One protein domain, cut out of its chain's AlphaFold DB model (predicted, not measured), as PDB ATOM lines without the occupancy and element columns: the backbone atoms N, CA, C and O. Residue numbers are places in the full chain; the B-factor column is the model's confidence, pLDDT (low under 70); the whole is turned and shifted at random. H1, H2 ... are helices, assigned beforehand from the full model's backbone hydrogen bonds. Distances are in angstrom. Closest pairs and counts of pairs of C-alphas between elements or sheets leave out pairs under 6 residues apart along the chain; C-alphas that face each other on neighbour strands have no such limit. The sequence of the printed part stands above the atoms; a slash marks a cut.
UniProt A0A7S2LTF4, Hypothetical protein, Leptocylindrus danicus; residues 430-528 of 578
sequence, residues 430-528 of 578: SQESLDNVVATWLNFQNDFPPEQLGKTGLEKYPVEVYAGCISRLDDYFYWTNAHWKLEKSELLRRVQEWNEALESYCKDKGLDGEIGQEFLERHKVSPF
ATOM      1  N   SER A 430      35.014   8.687  -7.766       66.31
ATOM      2  CA  SER A 430      34.324   9.019  -6.519       66.31
ATOM      3  C   SER A 430      33.593  10.351  -6.680       66.31
ATOM      4  O   SER A 430      34.049  11.233  -7.411       66.31
ATOM      5  N   GLN A 431      32.470  10.511  -5.978       65.00
ATOM      6  CA  GLN A 431      31.725  11.773  -5.966       65.00
ATOM      7  C   GLN A 431      32.635  12.952  -5.577       65.00
ATOM      8  O   GLN A 431      32.590  13.992  -6.211       65.00
ATOM      9  N   GLU A 432      33.563  12.733  -4.643       63.25
ATOM     10  CA  GLU A 432      34.557  13.722  -4.211       63.25
ATOM     11  C   GLU A 432      35.491  14.193  -5.347       63.25
ATOM     12  O   GLU A 432      35.801  15.376  -5.453       63.25
ATOM     13  N   SER A 433      35.923  13.293  -6.242       61.81
ATOM     14  CA  SER A 433      36.724  13.681  -7.415       61.81
ATOM     15  C   SER A 433      35.914  14.510  -8.411       61.81
ATOM     16  O   SER A 433      36.438  15.470  -8.976       61.81
ATOM     17  N   LEU A 434      34.632  14.180  -8.602       58.16
ATOM     18  CA  LEU A 434      33.725  14.995  -9.412       58.16
ATOM     19  C   LEU A 434      33.511  16.375  -8.779       58.16
ATOM     20  O   LEU A 434      33.598  17.373  -9.489       58.16
ATOM     21  N   ASP A 435      33.326  16.443  -7.460       68.12
ATOM     22  CA  ASP A 435      33.134  17.694  -6.720       68.12
ATOM     23  C   ASP A 435      34.374  18.609  -6.808       68.12
ATOM     24  O   ASP A 435      34.248  19.826  -6.942       68.12
ATOM     25  N   ASN A 436      35.586  18.041  -6.828       64.19
ATOM     26  CA  ASN A 436      36.826  18.801  -7.030       64.19
ATOM     27  C   ASN A 436      36.975  19.334  -8.466       64.19
ATOM     28  O   ASN A 436      37.425  20.469  -8.665       64.19
ATOM     29  N   VAL A 437      36.573  18.553  -9.474       63.81
ATOM     30  CA  VAL A 437      36.531  19.015 -10.873       63.81
ATOM     31  C   VAL A 437      35.483  20.117 -11.036       63.81
ATOM     32  O   VAL A 437      35.769  21.138 -11.661       63.81
ATOM     33  N   VAL A 438      34.315  19.961 -10.408       65.62
ATOM     34  CA  VAL A 438      33.249  20.971 -10.324       65.62
ATOM     35  C   VAL A 438      33.776  22.259  -9.690       65.62
ATOM     36  O   VAL A 438      33.646  23.326 -10.283       65.62
ATOM     37  N   ALA A 439      34.432  22.183  -8.529       69.12
ATOM     38  CA  ALA A 439      34.985  23.352  -7.849       69.12
ATOM     39  C   ALA A 439      36.068  24.052  -8.686       69.12
ATOM     40  O   ALA A 439      36.096  25.281  -8.775       69.12
ATOM     41  N   THR A 440      36.933  23.281  -9.349       65.06
ATOM     42  CA  THR A 440      37.962  23.814 -10.256       65.06
ATOM     43  C   THR A 440      37.333  24.503 -11.466       65.06
ATOM     44  O   THR A 440      37.777  25.583 -11.851       65.06
ATOM     45  N   TRP A 441      36.272  23.930 -12.037       67.88
ATOM     46  CA  TRP A 441      35.522  24.529 -13.139       67.88
ATOM     47  C   TRP A 441      34.798  25.813 -12.729       67.88
ATOM     48  O   TRP A 441      34.870  26.805 -13.445       67.88
ATOM     49  N   LEU A 442      34.156  25.835 -11.560       67.50
ATOM     50  CA  LEU A 442      33.501  27.035 -11.034       67.50
ATOM     51  C   LEU A 442      34.515  28.157 -10.772       67.50
ATOM     52  O   LEU A 442      34.261  29.310 -11.108       67.50
ATOM     53  N   ASN A 443      35.696  27.826 -10.242       65.50
ATOM     54  CA  ASN A 443      36.788  28.790 -10.094       65.50
ATOM     55  C   ASN A 443      37.305  29.275 -11.455       65.50
ATOM     56  O   ASN A 443      37.500  30.471 -11.643       65.50
ATOM     57  N   PHE A 444      37.434  28.376 -12.431       65.19
ATOM     58  CA  PHE A 444      37.797  28.731 -13.800       65.19
ATOM     59  C   PHE A 444      36.767  29.680 -14.441       65.19
ATOM     60  O   PHE A 444      37.148  30.684 -15.037       65.19
ATOM     61  N   GLN A 445      35.466  29.432 -14.270       61.38
ATOM     62  CA  GLN A 445      34.414  30.347 -14.728       61.38
ATOM     63  C   GLN A 445      34.467  31.718 -14.035       61.38
ATOM     64  O   GLN A 445      34.047  32.705 -14.629       61.38
ATOM     65  N   ASN A 446      35.000  31.801 -12.811       61.97
ATOM     66  CA  ASN A 446      35.200  33.070 -12.107       61.97
ATOM     67  C   ASN A 446      36.462  33.822 -12.574       61.97
ATOM     68  O   ASN A 446      36.475  35.053 -12.571       61.97
ATOM     69  N   ASP A 447      37.507  33.101 -12.991       57.53
ATOM     70  CA  ASP A 447      38.782  33.681 -13.441       57.53
ATOM     71  C   ASP A 447      38.734  34.208 -14.886       57.53
ATOM     72  O   ASP A 447      39.507  35.100 -15.259       57.53
ATOM     73  N   PHE A 448      37.804  33.701 -15.700       56.06
ATOM     74  CA  PHE A 448      37.542  34.193 -17.050       56.06
ATOM     75  C   PHE A 448      36.226  34.970 -17.067       56.06
ATOM     76  O   PHE A 448      35.201  34.415 -16.684       56.06
ATOM     77  N   PRO A 449      36.199  36.235 -17.530       58.19
ATOM     78  CA  PRO A 449      34.947  36.974 -17.598       58.19
ATOM     79  C   PRO A 449      33.931  36.150 -18.414       58.19
ATOM     80  O   PRO A 449      34.280  35.741 -19.526       58.19
ATOM     81  N   PRO A 450      32.696  35.913 -17.917       56.56
ATOM     82  CA  PRO A 450      31.675  35.073 -18.575       56.56
ATOM     83  C   PRO A 450      31.475  35.417 -20.058       56.56
ATOM     84  O   PRO A 450      31.183  34.596 -20.924       56.56
ATOM     85  N   GLU A 451      31.726  36.679 -20.359       59.28
ATOM     86  CA  GLU A 451      31.643  37.326 -21.649       59.28
ATOM     87  C   GLU A 451      32.720  36.887 -22.674       59.28
ATOM     88  O   GLU A 451      32.597  37.209 -23.856       59.28
ATOM     89  N   GLN A 452      33.801  36.219 -22.249       56.59
ATOM     90  CA  GLN A 452      34.779  35.560 -23.130       56.59
ATOM     91  C   GLN A 452      34.382  34.118 -23.469       56.59
ATOM     92  O   GLN A 452      34.819  33.601 -24.498       56.59
ATOM     93  N   LEU A 453      33.593  33.464 -22.615       60.16
ATOM     94  CA  LEU A 453      33.121  32.101 -22.854       60.16
ATOM     95  C   LEU A 453      31.960  32.102 -23.856       60.16
ATOM     96  O   LEU A 453      31.973  31.285 -24.764       60.16
ATOM     97  N   GLY A 454      31.090  33.124 -23.803       61.38
ATOM     98  CA  GLY A 454      29.824  33.281 -24.546       61.38
ATOM     99  C   GLY A 454      29.728  32.849 -26.021       61.38
ATOM    100  O   GLY A 454      28.624  32.677 -26.534       61.38
ATOM    101  N   LYS A 455      30.849  32.726 -26.743       76.38
ATOM    102  CA  LYS A 455      30.875  32.295 -28.153       76.38
ATOM    103  C   LYS A 455      31.355  30.865 -28.370       76.38
ATOM    104  O   LYS A 455      31.073  30.307 -29.423       76.38
ATOM    105  N   THR A 456      32.078  30.277 -27.421       73.75
ATOM    106  CA  THR A 456      32.439  28.855 -27.492       73.75
ATOM    107  C   THR A 456      31.317  27.960 -26.988       73.75
ATOM    108  O   THR A 456      31.369  26.756 -27.216       73.75
ATOM    109  N   GLY A 457      30.301  28.536 -26.337       76.56
ATOM    110  CA  GLY A 457      29.150  27.814 -25.807       76.56
ATOM    111  C   GLY A 457      29.462  27.050 -24.525       76.56
ATOM    112  O   GLY A 457      28.546  26.485 -23.937       76.56
ATOM    113  N   LEU A 458      30.720  27.049 -24.064       76.44
ATOM    114  CA  LEU A 458      31.187  26.299 -22.895       76.44
ATOM    115  C   LEU A 458      30.543  26.754 -21.589       76.44
ATOM    116  O   LEU A 458      30.310  25.950 -20.695       76.44
ATOM    117  N   GLU A 459      30.205  28.033 -21.491       75.81
ATOM    118  CA  GLU A 459      29.434  28.608 -20.392       75.81
ATOM    119  C   GLU A 459      28.039  27.996 -20.248       75.81
ATOM    120  O   GLU A 459      27.449  28.077 -19.174       75.81
ATOM    121  N   LYS A 460      27.511  27.389 -21.316       82.62
ATOM    122  CA  LYS A 460      26.190  26.755 -21.319       82.62
ATOM    123  C   LYS A 460      26.243  25.288 -20.912       82.62
ATOM    124  O   LYS A 460      25.185  24.686 -20.759       82.62
ATOM    125  N   TYR A 461      27.436  24.712 -20.748       84.69
ATOM    126  CA  TYR A 461      27.571  23.315 -20.363       84.69
ATOM    127  C   TYR A 461      27.190  23.197 -18.891       84.69
ATOM    128  O   TYR A 461      27.805  23.868 -18.053       84.69
ATOM    129  N   PRO A 462      26.221  22.331 -18.545       87.81
ATOM    130  CA  PRO A 462      26.033  21.941 -17.162       87.81
ATOM    131  C   PRO A 462      27.356  21.393 -16.630       87.81
ATOM    132  O   PRO A 462      28.075  20.667 -17.330       87.81
ATOM    133  N   VAL A 463      27.699  21.757 -15.398       85.00
ATOM    134  CA  VAL A 463      28.994  21.412 -14.800       85.00
ATOM    135  C   VAL A 463      29.208  19.896 -14.797       85.00
ATOM    136  O   VAL A 463      30.317  19.413 -15.016       85.00
ATOM    137  N   GLU A 464      28.131  19.134 -14.639       86.31
ATOM    138  CA  GLU A 464      28.106  17.676 -14.642       86.31
ATOM    139  C   GLU A 464      28.496  17.081 -15.999       86.31
ATOM    140  O   GLU A 464      29.084  15.999 -16.043       86.31
ATOM    141  N   VAL A 465      28.178  17.771 -17.099       90.69
ATOM    142  CA  VAL A 465      28.548  17.359 -18.460       90.69
ATOM    143  C   VAL A 465      30.027  17.592 -18.674       90.69
ATOM    144  O   VAL A 465      30.738  16.687 -19.102       90.69
ATOM    145  N   TYR A 466      30.502  18.787 -18.324       90.56
ATOM    146  CA  TYR A 466      31.908  19.143 -18.466       90.56
ATOM    147  C   TYR A 466      32.801  18.226 -17.616       90.56
ATOM    148  O   TYR A 466      33.744  17.621 -18.130       90.56
ATOM    149  N   ALA A 467      32.454  18.035 -16.338       87.19
ATOM    150  CA  ALA A 467      33.156  17.118 -15.441       87.19
ATOM    151  C   ALA A 467      33.083  15.664 -15.933       87.19
ATOM    152  O   ALA A 467      34.082  14.945 -15.897       87.19
ATOM    153  N   GLY A 468      31.922  15.247 -16.445       91.44
ATOM    154  CA  GLY A 468      31.729  13.925 -17.028       91.44
ATOM    155  C   GLY A 468      32.575  13.672 -18.279       91.44
ATOM    156  O   GLY A 468      33.125  12.580 -18.431       91.44
ATOM    157  N   CYS A 469      32.732  14.663 -19.157       92.56
ATOM    158  CA  CYS A 469      33.609  14.550 -20.322       92.56
ATOM    159  C   CYS A 469      35.075  14.472 -19.883       92.56
ATOM    160  O   CYS A 469      35.784  13.548 -20.275       92.56
ATOM    161  N   ILE A 470      35.519  15.366 -18.989       89.75
ATOM    162  CA  ILE A 470      36.900  15.368 -18.480       89.75
ATOM    163  C   ILE A 470      37.277  14.038 -17.834       89.75
ATOM    164  O   ILE A 470      38.377  13.545 -18.073       89.75
ATOM    165  N   SER A 471      36.380  13.426 -17.053       87.19
ATOM    166  CA  SER A 471      36.669  12.147 -16.395       87.19
ATOM    167  C   SER A 471      36.899  10.987 -17.373       87.19
ATOM    168  O   SER A 471      37.340   9.922 -16.948       87.19
ATOM    169  N   ARG A 472      36.552  11.165 -18.655       91.12
ATOM    170  CA  ARG A 472      36.690  10.173 -19.733       91.12
ATOM    171  C   ARG A 472      37.848  10.473 -20.691       91.12
ATOM    172  O   ARG A 472      38.115   9.658 -21.565       91.12
ATOM    173  N   LEU A 473      38.538  11.602 -20.533       89.75
ATOM    174  CA  LEU A 473      39.707  11.959 -21.338       89.75
ATOM    175  C   LEU A 473      40.990  11.451 -20.670       89.75
ATOM    176  O   LEU A 473      41.240  11.735 -19.500       89.75
ATOM    177  N   ASP A 474      41.848  10.769 -21.432       72.94
ATOM    178  CA  ASP A 474      43.058  10.105 -20.912       72.94
ATOM    179  C   ASP A 474      44.134  11.063 -20.345       72.94
ATOM    180  O   ASP A 474      45.007  10.640 -19.583       72.94
ATOM    181  N   ASP A 475      44.067  12.360 -20.668       76.12
ATOM    182  CA  ASP A 475      45.131  13.340 -20.389       76.12
ATOM    183  C   ASP A 475      44.719  14.523 -19.490       76.12
ATOM    184  O   ASP A 475      45.498  15.466 -19.349       76.12
ATOM    185  N   TYR A 476      43.519  14.530 -18.892       69.50
ATOM    186  CA  TYR A 476      42.985  15.714 -18.182       69.50
ATOM    187  C   TYR A 476      42.989  16.979 -19.053       69.50
ATOM    188  O   TYR A 476      43.346  18.073 -18.611       69.50
ATOM    189  N   PHE A 477      42.627  16.830 -20.326       82.69
ATOM    190  CA  PHE A 477      42.512  17.964 -21.228       82.69
ATOM    191  C   PHE A 477      41.324  18.848 -20.817       82.69
ATOM    192  O   PHE A 477      40.174  18.413 -20.851       82.69
ATOM    193  N   TYR A 478      41.603  20.102 -20.449       85.38
ATOM    194  CA  TYR A 478      40.574  21.096 -20.143       85.38
ATOM    195  C   TYR A 478      40.183  21.841 -21.419       85.38
ATOM    196  O   TYR A 478      40.990  22.577 -22.001       85.38
ATOM    197  N   TRP A 479      38.932  21.680 -21.843       87.12
ATOM    198  CA  TRP A 479      38.409  22.373 -23.012       87.12
ATOM    199  C   TRP A 479      38.160  23.849 -22.678       87.12
ATOM    200  O   TRP A 479      37.169  24.213 -22.056       87.12
ATOM    201  N   THR A 480      39.100  24.713 -23.069       87.62
ATOM    202  CA  THR A 480      39.100  26.159 -22.760       87.62
ATOM    203  C   THR A 480      39.456  26.984 -23.988       87.62
ATOM    204  O   THR A 480      40.157  26.479 -24.846       87.62
ATOM    205  N   ASN A 481      39.135  28.276 -24.058       83.31
ATOM    206  CA  ASN A 481      39.495  29.126 -25.213       83.31
ATOM    207  C   ASN A 481      40.991  29.087 -25.619       83.31
ATOM    208  O   ASN A 481      41.337  29.442 -26.744       83.31
ATOM    209  N   ALA A 482      41.894  28.644 -24.737       86.12
ATOM    210  CA  ALA A 482      43.301  28.434 -25.063       86.12
ATOM    211  C   ALA A 482      43.555  27.266 -26.040       86.12
ATOM    212  O   ALA A 482      44.624  27.240 -26.650       86.12
ATOM    213  N   HIS A 483      42.610  26.337 -26.247       89.75
ATOM    214  CA  HIS A 483      42.778  25.213 -27.179       89.75
ATOM    215  C   HIS A 483      42.963  25.674 -28.632       89.75
ATOM    216  O   HIS A 483      43.607  24.991 -29.427       89.75
ATOM    217  N   TRP A 484      42.525  26.887 -28.982       91.38
ATOM    218  CA  TRP A 484      42.796  27.477 -30.294       91.38
ATOM    219  C   TRP A 484      44.278  27.795 -30.543       91.38
ATOM    220  O   TRP A 484      44.646  28.113 -31.673       91.38
ATOM    221  N   LYS A 485      45.159  27.640 -29.550       90.69
ATOM    222  CA  LYS A 485      46.621  27.656 -29.733       90.69
ATOM    223  C   LYS A 485      47.196  26.356 -30.270       90.69
ATOM    224  O   LYS A 485      48.305  26.373 -30.796       90.69
ATOM    225  N   LEU A 486      46.486  25.241 -30.092       92.44
ATOM    226  CA  LEU A 486      46.985  23.921 -30.468       92.44
ATOM    227  C   LEU A 486      47.286  23.874 -31.964       92.44
ATOM    228  O   LEU A 486      46.628  24.550 -32.757       92.44
ATOM    229  N   GLU A 487      48.263  23.068 -32.354       94.94
ATOM    230  CA  GLU A 487      48.525  22.780 -33.763       94.94
ATOM    231  C   GLU A 487      47.277  22.128 -34.398       94.94
ATOM    232  O   GLU A 487      46.437  21.563 -33.695       94.94
ATOM    233  N   LYS A 488      47.082  22.285 -35.714       96.31
ATOM    234  CA  LYS A 488      45.826  21.902 -36.378       96.31
ATOM    235  C   LYS A 488      45.491  20.422 -36.168       96.31
ATOM    236  O   LYS A 488      44.327  20.116 -35.915       96.31
ATOM    237  N   SER A 489      46.478  19.530 -36.266       96.50
ATOM    238  CA  SER A 489      46.250  18.094 -36.073       96.50
ATOM    239  C   SER A 489      45.881  17.769 -34.624       96.50
ATOM    240  O   SER A 489      44.921  17.037 -34.386       96.50
ATOM    241  N   GLU A 490      46.555  18.397 -33.659       94.44
ATOM    242  CA  GLU A 490      46.267  18.220 -32.235       94.44
ATOM    243  C   GLU A 490      44.885  18.768 -31.855       94.44
ATOM    244  O   GLU A 490      44.146  18.115 -31.127       94.44
ATOM    245  N   LEU A 491      44.489  19.933 -32.378       95.31
ATOM    246  CA  LEU A 491      43.155  20.495 -32.147       95.31
ATOM    247  C   LEU A 491      42.054  19.550 -32.641       95.31
ATOM    248  O   LEU A 491      41.104  19.285 -31.911       95.31
ATOM    249  N   LEU A 492      42.191  19.031 -33.863       96.69
ATOM    250  CA  LEU A 492      41.234  18.084 -34.439       96.69
ATOM    251  C   LEU A 492      41.133  16.805 -33.605       96.69
ATOM    252  O   LEU A 492      40.025  16.360 -33.312       96.69
ATOM    253  N   ARG A 493      42.276  16.264 -33.162       95.56
ATOM    254  CA  ARG A 493      42.311  15.103 -32.267       95.56
ATOM    255  C   ARG A 493      41.572  15.384 -30.958       95.56
ATOM    256  O   ARG A 493      40.735  14.588 -30.555       95.56
ATOM    257  N   ARG A 494      41.826  16.528 -30.315       94.44
ATOM    258  CA  ARG A 494      41.169  16.888 -29.047       94.44
ATOM    259  C   ARG A 494      39.663  17.102 -29.198       94.44
ATOM    260  O   ARG A 494      38.923  16.716 -28.299       94.44
ATOM    261  N   VAL A 495      39.202  17.695 -30.305       95.50
ATOM    262  CA  VAL A 495      37.761  17.812 -30.613       95.50
ATOM    263  C   VAL A 495      37.120  16.434 -30.692       95.50
ATOM    264  O   VAL A 495      36.052  16.218 -30.124       95.50
ATOM    265  N   GLN A 496      37.769  15.514 -31.405       96.31
ATOM    266  CA  GLN A 496      37.281  14.151 -31.549       96.31
ATOM    267  C   GLN A 496      37.196  13.456 -30.185       96.31
ATOM    268  O   GLN A 496      36.122  12.994 -29.820       96.31
ATOM    269  N   GLU A 497      38.279  13.472 -29.404       95.12
ATOM    270  CA  GLU A 497      38.315  12.876 -28.060       95.12
ATOM    271  C   GLU A 497      37.233  13.446 -27.140       95.12
ATOM    272  O   GLU A 497      36.580  12.705 -26.408       95.12
ATOM    273  N   TRP A 498      37.014  14.764 -27.182       95.50
ATOM    274  CA  TRP A 498      35.970  15.407 -26.389       95.50
ATOM    275  C   TRP A 498      34.573  14.927 -26.785       95.50
ATOM    276  O   TRP A 498      33.761  14.605 -25.918       95.50
ATOM    277  N   ASN A 499      34.283  14.872 -28.084       96.12
ATOM    278  CA  ASN A 499      32.976  14.442 -28.574       96.12
ATOM    279  C   ASN A 499      32.726  12.950 -28.292       96.12
ATOM    280  O   ASN A 499      31.629  12.595 -27.869       96.12
ATOM    281  N   GLU A 500      33.745  12.097 -28.403       96.00
ATOM    282  CA  GLU A 500      33.669  10.686 -27.992       96.00
ATOM    283  C   GLU A 500      33.425  10.546 -26.475       96.00
ATOM    284  O   GLU A 500      32.601   9.739 -26.029       96.00
ATOM    285  N   ALA A 501      34.090  11.370 -25.659       94.88
ATOM    286  CA  ALA A 501      33.874  11.419 -24.214       94.88
ATOM    287  C   ALA A 501      32.447  11.872 -23.852       94.88
ATOM    288  O   ALA A 501      31.850  11.330 -22.916       94.88
ATOM    289  N   LEU A 502      31.886  12.824 -24.601       95.62
ATOM    290  CA  LEU A 502      30.511  13.295 -24.447       95.62
ATOM    291  C   LEU A 502      29.485  12.212 -24.816       95.62
ATOM    292  O   LEU A 502      28.526  12.002 -24.073       95.62
ATOM    293  N   GLU A 503      29.693  11.492 -25.920       95.88
ATOM    294  CA  GLU A 503      28.855  10.353 -26.322       95.88
ATOM    295  C   GLU A 503      28.845   9.257 -25.253       95.88
ATOM    296  O   GLU A 503      27.785   8.786 -24.830       95.88
ATOM    297  N   SER A 504      30.028   8.911 -24.745       95.25
ATOM    298  CA  SER A 504      30.188   7.958 -23.648       95.25
ATOM    299  C   SER A 504      29.493   8.434 -22.364       95.25
ATOM    300  O   SER A 504      28.794   7.660 -21.709       95.25
ATOM    301  N   TYR A 505      29.593   9.725 -22.030       94.88
ATOM    302  CA  TYR A 505      28.869  10.312 -20.902       94.88
ATOM    303  C   TYR A 505      27.348  10.179 -21.046       94.88
ATOM    304  O   TYR A 505      26.685   9.762 -20.095       94.88
ATOM    305  N   CYS A 506      26.798  10.500 -22.221       94.75
ATOM    306  CA  CYS A 506      25.360  10.410 -22.472       94.75
ATOM    307  C   CYS A 506      24.864   8.970 -22.317       94.75
ATOM    308  O   CYS A 506      23.879   8.726 -21.619       94.75
ATOM    309  N   LYS A 507      25.611   8.007 -22.870       94.75
ATOM    310  CA  LYS A 507      25.319   6.578 -22.727       94.75
ATOM    311  C   LYS A 507      25.300   6.132 -21.264       94.75
ATOM    312  O   LYS A 507      24.351   5.481 -20.837       94.75
ATOM    313  N   ASP A 508      26.303   6.519 -20.479       93.25
ATOM    314  CA  ASP A 508      26.406   6.133 -19.065       93.25
ATOM    315  C   ASP A 508      25.315   6.764 -18.187       93.25
ATOM    316  O   ASP A 508      24.966   6.226 -17.134       93.25
ATOM    317  N   LYS A 509      24.772   7.911 -18.606       94.31
ATOM    318  CA  LYS A 509      23.645   8.578 -17.945       94.31
ATOM    319  C   LYS A 509      22.278   8.091 -18.422       94.31
ATOM    320  O   LYS A 509      21.277   8.563 -17.890       94.31
ATOM    321  N   GLY A 510      22.224   7.154 -19.372       95.44
ATOM    322  CA  GLY A 510      20.968   6.691 -19.963       95.44
ATOM    323  C   GLY A 510      20.250   7.789 -20.753       95.44
ATOM    324  O   GLY A 510      19.027   7.807 -20.799       95.44
ATOM    325  N   LEU A 511      21.002   8.736 -21.324       93.12
ATOM    326  CA  LEU A 511      20.488   9.755 -22.237       93.12
ATOM    327  C   LEU A 511      20.513   9.188 -23.662       93.12
ATOM    328  O   LEU A 511      21.381   9.542 -24.461       93.12
ATOM    329  N   ASP A 512      19.610   8.256 -23.959       90.75
ATOM    330  CA  ASP A 512      19.430   7.669 -25.289       90.75
ATOM    331  C   ASP A 512      18.215   8.265 -26.036       90.75
ATOM    332  O   ASP A 512      17.526   9.171 -25.558       90.75
ATOM    333  N   GLY A 513      18.012   7.831 -27.285       93.06
ATOM    334  CA  GLY A 513      16.917   8.302 -28.140       93.06
ATOM    335  C   GLY A 513      17.042   9.763 -28.596       93.06
ATOM    336  O   GLY A 513      18.139  10.304 -28.732       93.06
ATOM    337  N   GLU A 514      15.901  10.399 -28.870       94.19
ATOM    338  CA  GLU A 514      15.834  11.776 -29.392       94.19
ATOM    339  C   GLU A 514      16.366  12.811 -28.390       94.19
ATOM    340  O   GLU A 514      17.088  13.727 -28.779       94.19
ATOM    341  N   ILE A 515      16.087  12.620 -27.094       89.06
ATOM    342  CA  ILE A 515      16.573  13.500 -26.018       89.06
ATOM    343  C   ILE A 515      18.102  13.437 -25.936       89.06
ATOM    344  O   ILE A 515      18.759  14.472 -25.823       89.06
ATOM    345  N   GLY A 516      18.678  12.233 -26.038       90.94
ATOM    346  CA  GLY A 516      20.125  12.043 -26.099       90.94
ATOM    347  C   GLY A 516      20.762  12.742 -27.300       90.94
ATOM    348  O   GLY A 516      21.785  13.403 -27.149       90.94
ATOM    349  N   GLN A 517      20.140  12.662 -28.480       94.94
ATOM    350  CA  GLN A 517      20.644  13.318 -29.693       94.94
ATOM    351  C   GLN A 517      20.594  14.847 -29.603       94.94
ATOM    352  O   GLN A 517      21.582  15.511 -29.917       94.94
ATOM    353  N   GLU A 518      19.492  15.421 -29.116       93.94
ATOM    354  CA  GLU A 518      19.399  16.870 -28.886       93.94
ATOM    355  C   GLU A 518      20.457  17.337 -27.874       93.94
ATOM    356  O   GLU A 518      21.096  18.379 -28.045       93.94
ATOM    357  N   PHE A 519      20.673  16.540 -26.826       92.06
ATOM    358  CA  PHE A 519      21.680  16.814 -25.816       92.06
ATOM    359  C   PHE A 519      23.103  16.754 -26.379       92.06
ATOM    360  O   PHE A 519      23.910  17.634 -26.068       92.06
ATOM    361  N   LEU A 520      23.404  15.754 -27.210       94.19
ATOM    362  CA  LEU A 520      24.694  15.606 -27.879       94.19
ATOM    363  C   LEU A 520      24.975  16.789 -28.796       94.19
ATOM    364  O   LEU A 520      26.010  17.431 -28.646       94.19
ATOM    365  N   GLU A 521      24.040  17.137 -29.677       94.25
ATOM    366  CA  GLU A 521      24.216  18.251 -30.615       94.25
ATOM    367  C   GLU A 521      24.369  19.600 -29.898       94.25
ATOM    368  O   GLU A 521      25.155  20.445 -30.325       94.25
ATOM    369  N   ARG A 522      23.705  19.793 -28.749       92.12
ATOM    370  CA  ARG A 522      23.866  21.005 -27.928       92.12
ATOM    371  C   ARG A 522      25.259  21.143 -27.305       92.12
ATOM    372  O   ARG A 522      25.716  22.269 -27.121       92.12
ATOM    373  N   HIS A 523      25.903  20.032 -26.946       93.56
ATOM    374  CA  HIS A 523      27.170  20.020 -26.197       93.56
ATOM    375  C   HIS A 523      28.366  19.530 -27.023       93.56
ATOM    376  O   HIS A 523      29.476  19.385 -26.498       93.56
ATOM    377  N   LYS A 524      28.175  19.291 -28.317       94.69
ATOM    378  CA  LYS A 524      29.248  18.923 -29.231       94.69
ATOM    379  C   LYS A 524      30.200  20.096 -29.413       94.69
ATOM    380  O   LYS A 524      29.777  21.216 -29.694       94.69
ATOM    381  N   VAL A 525      31.499  19.844 -29.283       94.00
ATOM    382  CA  VAL A 525      32.509  20.869 -29.554       94.00
ATOM    383  C   VAL A 525      32.889  20.852 -31.030       94.00
ATOM    384  O   VAL A 525      32.994  19.801 -31.668       94.00
ATOM    385  N   SER A 526      33.093  22.047 -31.573       94.44
ATOM    386  CA  SER A 526      33.512  22.280 -32.953       94.44
ATOM    387  C   SER A 526      35.015  22.578 -33.007       94.44
ATOM    388  O   SER A 526      35.530  23.173 -32.062       94.44
ATOM    389  N   PRO A 527      35.740  22.226 -34.089       95.94
ATOM    390  CA  PRO A 527      37.117  22.675 -34.312       95.94
ATOM    391  C   PRO A 527      37.204  24.098 -34.882       95.94
ATOM    392  O   PRO A 527      38.307  24.585 -35.129       95.94
ATOM    393  N   PHE A 528      36.068  24.740 -35.153       96.19
ATOM    394  CA  PHE A 528      36.006  26.045 -35.790       96.19
ATOM    395  C   PHE A 528      35.938  27.154 -34.746       96.19
ATOM    396  O   PHE A 528      34.988  27.231 -33.963       96.19
TER     397      PHE A 528
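Overview. This is residues 430 to 528 of the 578 residues of the protein "Hypothetical protein" of Leptocylindrus danicus (UniProt A0A7S2LTF4). What shape do the helices make? Short H3 is the core, with H1 on one side and long H5 on the other; H5 folds back into H6 as a helical hairpin, and small H2 and H4 lie away from H6. What is printed? There are 99 residues with six named helices, H1 to H6 in order, and no named strand: the class is all helix. The whole is compact and rounded, with a radius of gyration of the C-alphas of 13.3 A and spans of 34 by 32 by 26 A.

Arrangement. What does the first helix touch? H1, residues 431 to 447, touches H3, residues 463 to 470, with its residues 434 to 441 alone, about perpendicular at 75 degrees; the closest C-alphas, of Val 437 and Ala 467, are 6.0 A apart. H1 and H2, residues 450 to 453, meet only through their link. What else touches H3? H5, residues 488 to 508, does so with residues 498 to 505 alone, at a steep tilt of 59 degrees, opposite ways; the closest C-alphas, of Cys 469 and Ala 501, are 5.0 A apart. H4, residues 481 to 485, is close to but not clearly touching H5, the closest C-alphas, of His 483 and Leu 491, being 6.9 A apart. Where is the last helix? H6, residues 513 to 523, forms a hairpin with H5, touching its residues 502 to 506 alone, at a shallow tilt of 34.9 degrees, only just short of steep, opposite ways; the C-alphas of Cys 506 and Gly 516 are closest, 6.6 A. Are the backbones helical? Every O i to N i+4 pair is within hydrogen-bond range in H1, H3, H5 and H6; H4 has 0 of 1, with 1 of 2 O i to N i+3 pairs, and H2 is too short for an i+4 pair.

Along the chain. Where does H1 begin? Its C-alpha 431 is at (31.725, 11.773, -5.966), and H1 is 24.2 A long. Where does H6 end? C-alpha 523 is at (27.170, 20.020, -26.197); H5 is 30.4 A long and H6 15.7 A.

Size, cuts and confidence. How large is it? The two C-alphas farthest apart, of Asp 447 and Gly 513, are 36.6 A apart. Is it unbroken and confident? The printed part has no cut and no long link; pLDDT is under 70 in residues 430 to 454 and residue 476.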